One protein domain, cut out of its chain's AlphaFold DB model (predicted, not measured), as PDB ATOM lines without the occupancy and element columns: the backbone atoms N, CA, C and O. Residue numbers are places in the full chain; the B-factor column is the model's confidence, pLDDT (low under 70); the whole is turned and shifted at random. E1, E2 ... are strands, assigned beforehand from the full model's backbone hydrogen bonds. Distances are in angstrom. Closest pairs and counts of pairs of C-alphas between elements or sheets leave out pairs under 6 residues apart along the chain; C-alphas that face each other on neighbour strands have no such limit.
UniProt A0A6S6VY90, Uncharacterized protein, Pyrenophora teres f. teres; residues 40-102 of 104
ATOM      1  N   CYS A  40      52.714 -21.651  15.011       79.31
ATOM      2  CA  CYS A  40      51.792 -22.626  15.572       79.31
ATOM      3  C   CYS A  40      50.593 -21.912  16.180       79.31
ATOM      4  O   CYS A  40      50.754 -20.991  16.987       79.31
ATOM      5  N   VAL A  41      49.393 -22.354  15.812       78.94
ATOM      6  CA  VAL A  41      48.151 -21.969  16.479       78.94
ATOM      7  C   VAL A  41      47.571 -23.211  17.127       78.94
ATOM      8  O   VAL A  41      47.172 -24.141  16.428       78.94
ATOM      9  N   THR A  42      47.535 -23.216  18.455       77.31
ATOM     10  CA  THR A  42      47.047 -24.348  19.250       77.31
ATOM     11  C   THR A  42      45.788 -23.948  19.998       77.31
ATOM     12  O   THR A  42      45.758 -22.896  20.650       77.31
ATOM     13  N   THR A  43      44.757 -24.786  19.928       69.19
ATOM     14  CA  THR A  43      43.543 -24.647  20.738       69.19
ATOM     15  C   THR A  43      43.691 -25.431  22.036       69.19
ATOM     16  O   THR A  43      44.134 -26.576  22.044       69.19
ATOM     17  N   ILE A  44      43.315 -24.815  23.159       63.81
ATOM     18  CA  ILE A  44      43.424 -25.454  24.483       63.81
ATOM     19  C   ILE A  44      42.357 -26.543  24.664       63.81
ATOM     20  O   ILE A  44      42.618 -27.550  25.311       63.81
ATOM     21  N   ASN A  45      41.174 -26.360  24.068       59.00
ATOM     22  CA  ASN A  45      40.022 -27.229  24.322       59.00
ATOM     23  C   ASN A  45      40.174 -28.650  23.760       59.00
ATOM     24  O   ASN A  45      39.671 -29.577  24.380       59.00
ATOM     25  N   ASP A  46      40.908 -28.817  22.655       61.66
ATOM     26  CA  ASP A  46      41.102 -30.124  22.006       61.66
ATOM     27  C   ASP A  46      42.584 -30.490  21.816       61.66
ATOM     28  O   ASP A  46      42.903 -31.527  21.238       61.66
ATOM     29  N   GLY A  47      43.512 -29.627  22.253       67.19
ATOM     30  CA  GLY A  47      44.951 -29.816  22.048       67.19
ATOM     31  C   GLY A  47      45.374 -29.858  20.573       67.19
ATOM     32  O   GLY A  47      46.465 -30.330  20.263       67.19
ATOM     33  N   SER A  48      44.515 -29.397  19.656       76.12
ATOM     34  CA  SER A  48      44.780 -29.428  18.220       76.12
ATOM     35  C   SER A  48      45.642 -28.236  17.814       76.12
ATOM     36  O   SER A  48      45.354 -27.084  18.160       76.12
ATOM     37  N   THR A  49      46.711 -28.512  17.067       79.94
ATOM     38  CA  THR A  49      47.669 -27.512  16.591       79.94
ATOM     39  C   THR A  49      47.638 -27.446  15.076       79.94
ATOM     40  O   THR A  49      47.851 -28.442  14.388       79.94
ATOM     41  N   THR A  50      47.437 -26.247  14.541       79.62
ATOM     42  CA  THR A  50      47.655 -25.964  13.122       79.62
ATOM     43  C   THR A  50      48.955 -25.196  12.947       79.62
ATOM     44  O   THR A  50      49.226 -24.230  13.659       79.62
ATOM     45  N   VAL A  51      49.762 -25.631  11.983       80.62
ATOM     46  CA  VAL A  51      51.055 -25.021  11.666       80.62
ATOM     47  C   VAL A  51      50.947 -24.251  10.354       80.62
ATOM     48  O   VAL A  51      50.482 -24.794   9.350       80.62
ATOM     49  N   TRP A  52      51.403 -23.001  10.347       77.19
ATOM     50  CA  TRP A  52      51.673 -22.227   9.134       77.19
ATOM     51  C   TRP A  52      53.176 -22.073   9.003       77.19
ATOM     52  O   TRP A  52      53.819 -21.432   9.832       77.19
ATOM     53  N   ASP A  53      53.731 -22.676   7.962       73.62
ATOM     54  CA  ASP A  53      55.165 -22.719   7.738       73.62
ATOM     55  C   ASP A  53      55.567 -21.966   6.462       73.62
ATOM     56  O   ASP A  53      54.763 -21.374   5.731       73.62
ATOM     57  N   ARG A  54      56.865 -22.037   6.183       65.19
ATOM     58  CA  ARG A  54      57.535 -21.516   4.989       65.19
ATOM     59  C   ARG A  54      57.002 -22.023   3.640       65.19
ATOM     60  O   ARG A  54      57.464 -21.532   2.612       65.19
ATOM     61  N   SER A  55      56.118 -23.025   3.599       64.69
ATOM     62  CA  SER A  55      55.573 -23.562   2.339       64.69
ATOM     63  C   SER A  55      54.503 -22.665   1.720       64.69
ATOM     64  O   SER A  55      54.231 -22.777   0.527       64.69
ATOM     65  N   ILE A  56      53.929 -21.748   2.502       62.41
ATOM     66  CA  ILE A  56      52.863 -20.861   2.042       62.41
ATOM     67  C   ILE A  56      53.491 -19.657   1.314       62.41
ATOM     68  O   ILE A  56      54.336 -18.969   1.905       62.41
ATOM     69  N   PRO A  57      53.093 -19.356   0.064       60.22
ATOM     70  CA  PRO A  57      53.587 -18.197  -0.680       60.22
ATOM     71  C   PRO A  57      53.275 -16.884   0.045       60.22
ATOM     72  O   PRO A  57      52.249 -16.746   0.715       60.22
ATOM     73  N   TYR A  58      54.192 -15.926  -0.028       60.75
ATOM     74  CA  TYR A  58      54.172 -14.666   0.722       60.75
ATOM     75  C   TYR A  58      53.415 -13.543   0.005       60.75
ATOM     76  O   TYR A  58      53.059 -12.516   0.586       60.75
ATOM     77  N   ASP A  59      53.137 -13.764  -1.268       53.28
ATOM     78  CA  ASP A  59      53.391 -12.740  -2.275       53.28
ATOM     79  C   ASP A  59      52.208 -11.777  -2.441       53.28
ATOM     80  O   ASP A  59      52.292 -10.781  -3.149       53.28
ATOM     81  N   GLN A  60      51.113 -12.028  -1.722       51.84
ATOM     82  CA  GLN A  60      49.898 -11.215  -1.760       51.84
ATOM     83  C   GLN A  60      49.550 -10.602  -0.388       51.84
ATOM     84  O   GLN A  60      48.785  -9.634  -0.309       51.84
ATOM     85  N   GLY A  61      50.138 -11.095   0.712       62.06
ATOM     86  CA  GLY A  61      49.524 -10.930   2.033       62.06
ATOM     87  C   GLY A  61      48.074 -11.431   2.038       62.06
ATOM     88  O   GLY A  61      47.644 -12.120   1.115       62.06
ATOM     89  N   GLY A  62      47.312 -11.082   3.071       65.94
ATOM     90  CA  GLY A  62      45.903 -11.443   3.146       65.94
ATOM     91  C   GLY A  62      45.628 -12.662   4.018       65.94
ATOM     92  O   GLY A  62      46.522 -13.379   4.473       65.94
ATOM     93  N   LEU A  63      44.340 -12.828   4.291       76.56
ATOM     94  CA  LEU A  63      43.823 -13.741   5.291       76.56
ATOM     95  C   LEU A  63      43.734 -15.160   4.711       76.56
ATOM     96  O   LEU A  63      42.956 -15.413   3.796       76.56
ATOM     97  N   THR A  64      44.518 -16.090   5.248       80.50
ATOM     98  CA  THR A  64      44.460 -17.517   4.891       80.50
ATOM     99  C   THR A  64      43.824 -18.296   6.032       80.50
ATOM    100  O   THR A  64      44.281 -18.185   7.166       80.50
ATOM    101  N   SER A  65      42.804 -19.103   5.740       81.25
ATOM    102  CA  SER A  65      42.105 -19.915   6.742       81.25
ATOM    103  C   SER A  65      42.528 -21.381   6.676       81.25
ATOM    104  O   SER A  65      42.704 -21.928   5.586       81.25
ATOM    105  N   ARG A  66      42.655 -22.028   7.834       78.19
ATOM    106  CA  ARG A  66      42.755 -23.485   7.987       78.19
ATOM    107  C   ARG A  66      41.859 -23.920   9.145       78.19
ATOM    108  O   ARG A  66      41.862 -23.286  10.199       78.19
ATOM    109  N   GLY A  67      41.111 -25.001   8.944       78.88
ATOM    110  CA  GLY A  67      40.329 -25.615  10.015       78.88
ATOM    111  C   GLY A  67      41.246 -26.278  11.041       78.88
ATOM    112  O   GLY A  67      42.156 -27.009  10.652       78.88
ATOM    113  N   ILE A  68      41.006 -26.025  12.331       77.50
ATOM    114  CA  ILE A  68      41.696 -26.703  13.442       77.50
ATOM    115  C   ILE A  68      40.925 -27.971  13.849       77.50
ATOM    116  O   ILE A  68      41.520 -29.027  14.057       77.50
ATOM    117  N   TYR A  69      39.599 -27.859  13.959       78.06
ATOM    118  CA  TYR A  69      38.638 -28.950  14.165       78.06
ATOM    119  C   TYR A  69      37.251 -28.500  13.683       78.06
ATOM    120  O   TYR A  69      37.058 -27.340  13.316       78.06
ATOM    121  N   THR A  70      36.267 -29.404  13.649       81.31
ATOM    122  CA  THR A  70      34.916 -29.089  13.159       81.31
ATOM    123  C   THR A  70      34.309 -27.900  13.907       81.31
ATOM    124  O   THR A  70      34.075 -27.961  15.108       81.31
ATOM    125  N   GLY A  71      34.025 -26.820  13.176       81.94
ATOM    126  CA  GLY A  71      33.457 -25.597  13.744       81.94
ATOM    127  C   GLY A  71      34.480 -24.624  14.340       81.94
ATOM    128  O   GLY A  71      34.058 -23.607  14.888       81.94
ATOM    129  N   CYS A  72      35.784 -24.891  14.217       84.44
ATOM    130  CA  CYS A  72      36.854 -23.957  14.554       84.44
ATOM    131  C   CYS A  72      37.821 -23.764  13.381       84.44
ATOM    132  O   CYS A  72      38.598 -24.657  13.037       84.44
ATOM    133  N   ASP A  73      37.829 -22.549  12.842       84.94
ATOM    134  CA  ASP A  73      38.790 -22.110  11.839       84.94
ATOM    135  C   ASP A  73      39.778 -21.122  12.450       84.94
ATOM    136  O   ASP A  73      39.391 -20.175  13.141       84.94
ATOM    137  N   ALA A  74      41.059 -21.301  12.145       85.81
ATOM    138  CA  ALA A  74      42.074 -20.300  12.407       85.81
ATOM    139  C   ALA A  74      42.520 -19.643  11.110       85.81
ATOM    140  O   ALA A  74      42.737 -20.271  10.074       85.81
ATOM    141  N   MET A  75      42.647 -18.333  11.195       86.31
ATOM    142  CA  MET A  75      42.940 -17.447  10.096       86.31
ATOM    143  C   MET A  75      44.255 -16.753  10.405       86.31
ATOM    144  O   MET A  75      44.445 -16.232  11.503       86.31
ATOM    145  N   ILE A  76      45.164 -16.728   9.440       84.00
ATOM    146  CA  ILE A  76      46.420 -15.999   9.553       84.00
ATOM    147  C   ILE A  76      46.460 -14.898   8.505       84.00
ATOM    148  O   ILE A  76      46.211 -15.145   7.326       84.00
ATOM    149  N   ASP A  77      46.775 -13.681   8.930       85.31
ATOM    150  CA  ASP A  77      47.130 -12.588   8.032       85.31
ATOM    151  C   ASP A  77      48.612 -12.289   8.202       85.31
ATOM    152  O   ASP A  77      49.077 -11.889   9.272       85.31
ATOM    153  N   ARG A  78      49.362 -12.496   7.124       78.00
ATOM    154  CA  ARG A  78      50.814 -12.312   7.095       78.00
ATOM    155  C   ARG A  78      51.221 -10.854   6.904       78.00
ATOM    156  O   ARG A  78      52.413 -10.559   6.940       78.00
ATOM    157  N   LYS A  79      50.259  -9.955   6.655       80.81
ATOM    158  CA  LYS A  79      50.442  -8.503   6.483       80.81
ATOM    159  C   LYS A  79      51.525  -8.110   5.482       80.81
ATOM    160  O   LYS A  79      52.135  -7.055   5.623       80.81
ATOM    161  N   ARG A  80      51.796  -8.967   4.488       78.06
ATOM    162  CA  ARG A  80      52.936  -8.798   3.574       78.06
ATOM    163  C   ARG A  80      54.245  -8.543   4.354       78.06
ATOM    164  O   ARG A  80      54.994  -7.642   3.994       78.06
ATOM    165  N   SER A  81      54.494  -9.302   5.434       78.00
ATOM    166  CA  SER A  81      55.800  -9.418   6.114       78.00
ATOM    167  C   SER A  81      56.347 -10.859   6.148       78.00
ATOM    168  O   SER A  81      55.600 -11.819   6.357       78.00
ATOM    169  N   THR A  82      57.649 -11.047   5.906       77.19
ATOM    170  CA  THR A  82      58.314 -12.357   6.057       77.19
ATOM    171  C   THR A  82      58.601 -12.692   7.521       77.19
ATOM    172  O   THR A  82      58.968 -13.824   7.813       77.19
ATOM    173  N   ARG A  83      58.413 -11.733   8.441       82.19
ATOM    174  CA  ARG A  83      58.620 -11.900   9.883       82.19
ATOM    175  C   ARG A  83      57.343 -12.414  10.546       82.19
ATOM    176  O   ARG A  83      56.332 -11.714  10.574       82.19
ATOM    177  N   CYS A  84      57.391 -13.598  11.156       81.06
ATOM    178  CA  CYS A  84      56.235 -14.210  11.833       81.06
ATOM    179  C   CYS A  84      55.703 -13.400  13.029       81.06
ATOM    180  O   CYS A  84      54.553 -13.581  13.453       81.06
ATOM    181  N   SER A  85      56.520 -12.490  13.572       84.31
ATOM    182  CA  SER A  85      56.106 -11.516  14.587       84.31
ATOM    183  C   SER A  85      54.981 -10.612  14.113       84.31
ATOM    184  O   SER A  85      54.089 -10.292  14.894       84.31
ATOM    185  N   ASP A  86      54.986 -10.267  12.830       84.38
ATOM    186  CA  ASP A  86      54.068  -9.285  12.260       84.38
ATOM    187  C   ASP A  86      52.743  -9.938  11.844       84.38
ATOM    188  O   ASP A  86      51.748  -9.253  11.599       84.38
ATOM    189  N   TRP A  87      52.717 -11.272  11.782       84.44
ATOM    190  CA  TRP A  87      51.542 -12.034  11.385       84.44
ATOM    191  C   TRP A  87      50.482 -11.946  12.476       84.44
ATOM    192  O   TRP A  87      50.768 -12.163  13.655       84.44
ATOM    193  N   SER A  88      49.240 -11.671  12.111       86.06
ATOM    194  CA  SER A  88      48.110 -11.750  13.035       86.06
ATOM    195  C   SER A  88      47.383 -13.069  12.862       86.06
ATOM    196  O   SER A  88      47.222 -13.550  11.745       86.06
ATOM    197  N   VAL A  89      46.928 -13.632  13.978       84.88
ATOM    198  CA  VAL A  89      46.055 -14.801  13.997       84.88
ATOM    199  C   VAL A  89      44.703 -14.353  14.524       84.88
ATOM    200  O   VAL A  89      44.631 -13.675  15.549       84.88
ATOM    201  N   SER A  90      43.646 -14.728  13.825       86.81
ATOM    202  CA  SER A  90      42.273 -14.638  14.301       86.81
ATOM    203  C   SER A  90      41.613 -16.003  14.185       86.81
ATOM    204  O   SER A  90      42.121 -16.906  13.521       86.81
ATOM    205  N   THR A  91      40.486 -16.177  14.859       87.44
ATOM    206  CA  THR A  91      39.712 -17.410  14.787       87.44
ATOM    207  C   THR A  91      38.262 -17.121  14.464       87.44
ATOM    208  O   THR A  91      37.754 -16.020  14.693       87.44
ATOM    209  N   ARG A  92      37.592 -18.124  13.906       86.31
ATOM    210  CA  ARG A  92      36.169 -18.093  13.598       86.31
ATOM    211  C   ARG A  92      35.522 -19.378  14.099       86.31
ATOM    212  O   ARG A  92      36.013 -20.470  13.838       86.31
ATOM    213  N   GLY A  93      34.391 -19.231  14.786       85.38
ATOM    214  CA  GLY A  93      33.623 -20.352  15.325       85.38
ATOM    215  C   GLY A  93      33.982 -20.693  16.772       85.38
ATOM    216  O   GLY A  93      34.414 -19.833  17.538       85.38
ATOM    217  N   ALA A  94      33.764 -21.945  17.160       83.94
ATOM    218  CA  ALA A  94      33.793 -22.415  18.544       83.94
ATOM    219  C   ALA A  94      35.208 -22.752  19.055       83.94
ATOM    220  O   ALA A  94      35.373 -23.701  19.805       83.94
ATOM    221  N   CYS A  95      36.225 -21.973  18.675       76.19
ATOM    222  CA  CYS A  95      37.640 -22.316  18.867       76.19
ATOM    223  C   CYS A  95      38.146 -22.395  20.317       76.19
ATOM    224  O   CYS A  95      39.245 -22.904  20.550       76.19
ATOM    225  N   GLY A  96      37.383 -21.887  21.287       79.56
ATOM    226  CA  GLY A  96      37.847 -21.741  22.664       79.56
ATOM    227  C   GLY A  96      39.051 -20.802  22.775       79.56
ATOM    228  O   GLY A  96      39.217 -19.876  21.977       79.56
ATOM    229  N   THR A  97      39.901 -21.034  23.774       82.50
ATOM    230  CA  THR A  97      41.156 -20.291  23.924       82.50
ATOM    231  C   THR A  97      42.185 -20.772  22.908       82.50
ATOM    232  O   THR A  97      42.454 -21.969  22.784       82.50
ATOM    233  N   VAL A  98      42.790 -19.815  22.211       79.25
ATOM    234  CA  VAL A  98      43.762 -20.044  21.144       79.25
ATOM    235  C   VAL A  98      45.079 -19.388  21.533       79.25
ATOM    236  O   VAL A  98      45.103 -18.235  21.962       79.25
ATOM    237  N   THR A  99      46.181 -20.111  21.366       82.88
ATOM    238  CA  THR A  99      47.535 -19.595  21.601       82.88
ATOM    239  C   THR A  99      48.302 -19.530  20.289       82.88
ATOM    240  O   THR A  99      48.208 -20.435  19.462       82.88
ATOM    241  N   LYS A 100      49.054 -18.442  20.089       80.88
ATOM    242  CA  LYS A 100      49.966 -18.265  18.955       80.88
ATOM    243  C   LYS A 100      51.401 -18.402  19.454       80.88
ATOM    244  O   LYS A 100      51.809 -17.654  20.341       80.88
ATOM    245  N   GLN A 101      52.178 -19.278  18.830       81.25
ATOM    246  CA  GLN A 101      53.616 -19.417  19.063       81.25
ATOM    247  C   GLN A 101      54.376 -19.227  17.747       81.25
ATOM    248  O   GLN A 101      53.923 -19.666  16.695       81.25
ATOM    249  N   GLN A 102      55.514 -18.531  17.794       73.50
ATOM    250  CA  GLN A 102      56.403 -18.327  16.632       73.50
ATOM    251  C   GLN A 102      57.397 -19.479  16.435       73.50
ATOM    252  O   GLN A 102      58.160 -19.496  15.472       73.50
TER     253      GLN A 102
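What this domain is: This is residues 40 to 102 of the 104 residues of an uncharacterized protein of Pyrenophora teres f. teres (UniProt A0A6S6VY90). This is a small sandwich of two three-stranded sheets face to face, E2, E1 and E6 in one and the longer strands E3, E4 and E5 in the other, with the strands of the one at 27 degrees to those of the other. The ten-residue links E2 to E3 and E4 to E5 lie at one end of the long axis, and the turn from E1 to E2 lies at the other. The 63 printed residues hold six named strands, E1 to E6 in chain order, and no named helix; both sheets are antiparallel, in the orders E2, E1, E6 and E3, E4, E5. The class is all strand, though under half of the residues, 31 of 63, are in named elements. The whole is compact, with a radius of gyration of the C-alphas of 11.3 A, and elongated, with spans of 32 by 18 by 17 A.

Where its parts are: Find C-alpha 40 at (51.792, -22.626, 15.572), where E1 begins; it runs to residue 43. E2 follows as residues 49 to 52. Next look for E3, residues 63 to 69, which begins at C-alpha 63 at (43.823, -13.741, 5.291) and is 18.4 A long. E4 is residues 72 to 77, 16.7 A, and E5 is residues 88 to 93, 17.0 A. E6, residues 98 to 101, ends at C-alpha 101 at (53.616, -19.417, 19.063).

How they stand to each other: Start at E1, the inner strand of its sheet. It forms a hairpin with E2, where N 41 and O 50 are 2.9 A apart, within hydrogen-bond range. On E6, antiparallel to E1 at 158 degrees, find O 99, 3.0 A from N 42. In the other sheet E3, E4 and E5 make a meander, each strand the antiparallel neighbour of the one before. In the hairpin E3 and E4, N 66 and O 74 are 2.8 A apart; in the hairpin E4 and E5, N 75 and O 90 are 2.8 A apart. Between the two sheets, the closest C-alphas of E2 and E3 are those of Thr 50 and Ile 68, 6.0 A apart, and those of E5 and E6 are Val 89 and Lys 100, 7.2 A apart. E2 and E5 are apart.

The domain as a whole: Look to Asn 45 and Asp 59 for the two C-alphas farthest apart, 33.1 A. The printed part has no cut, and no link is long. The mean pLDDT of the printed part is 76.8; in this predicted model residues 43 to 47 and 54 to 62 are under 70.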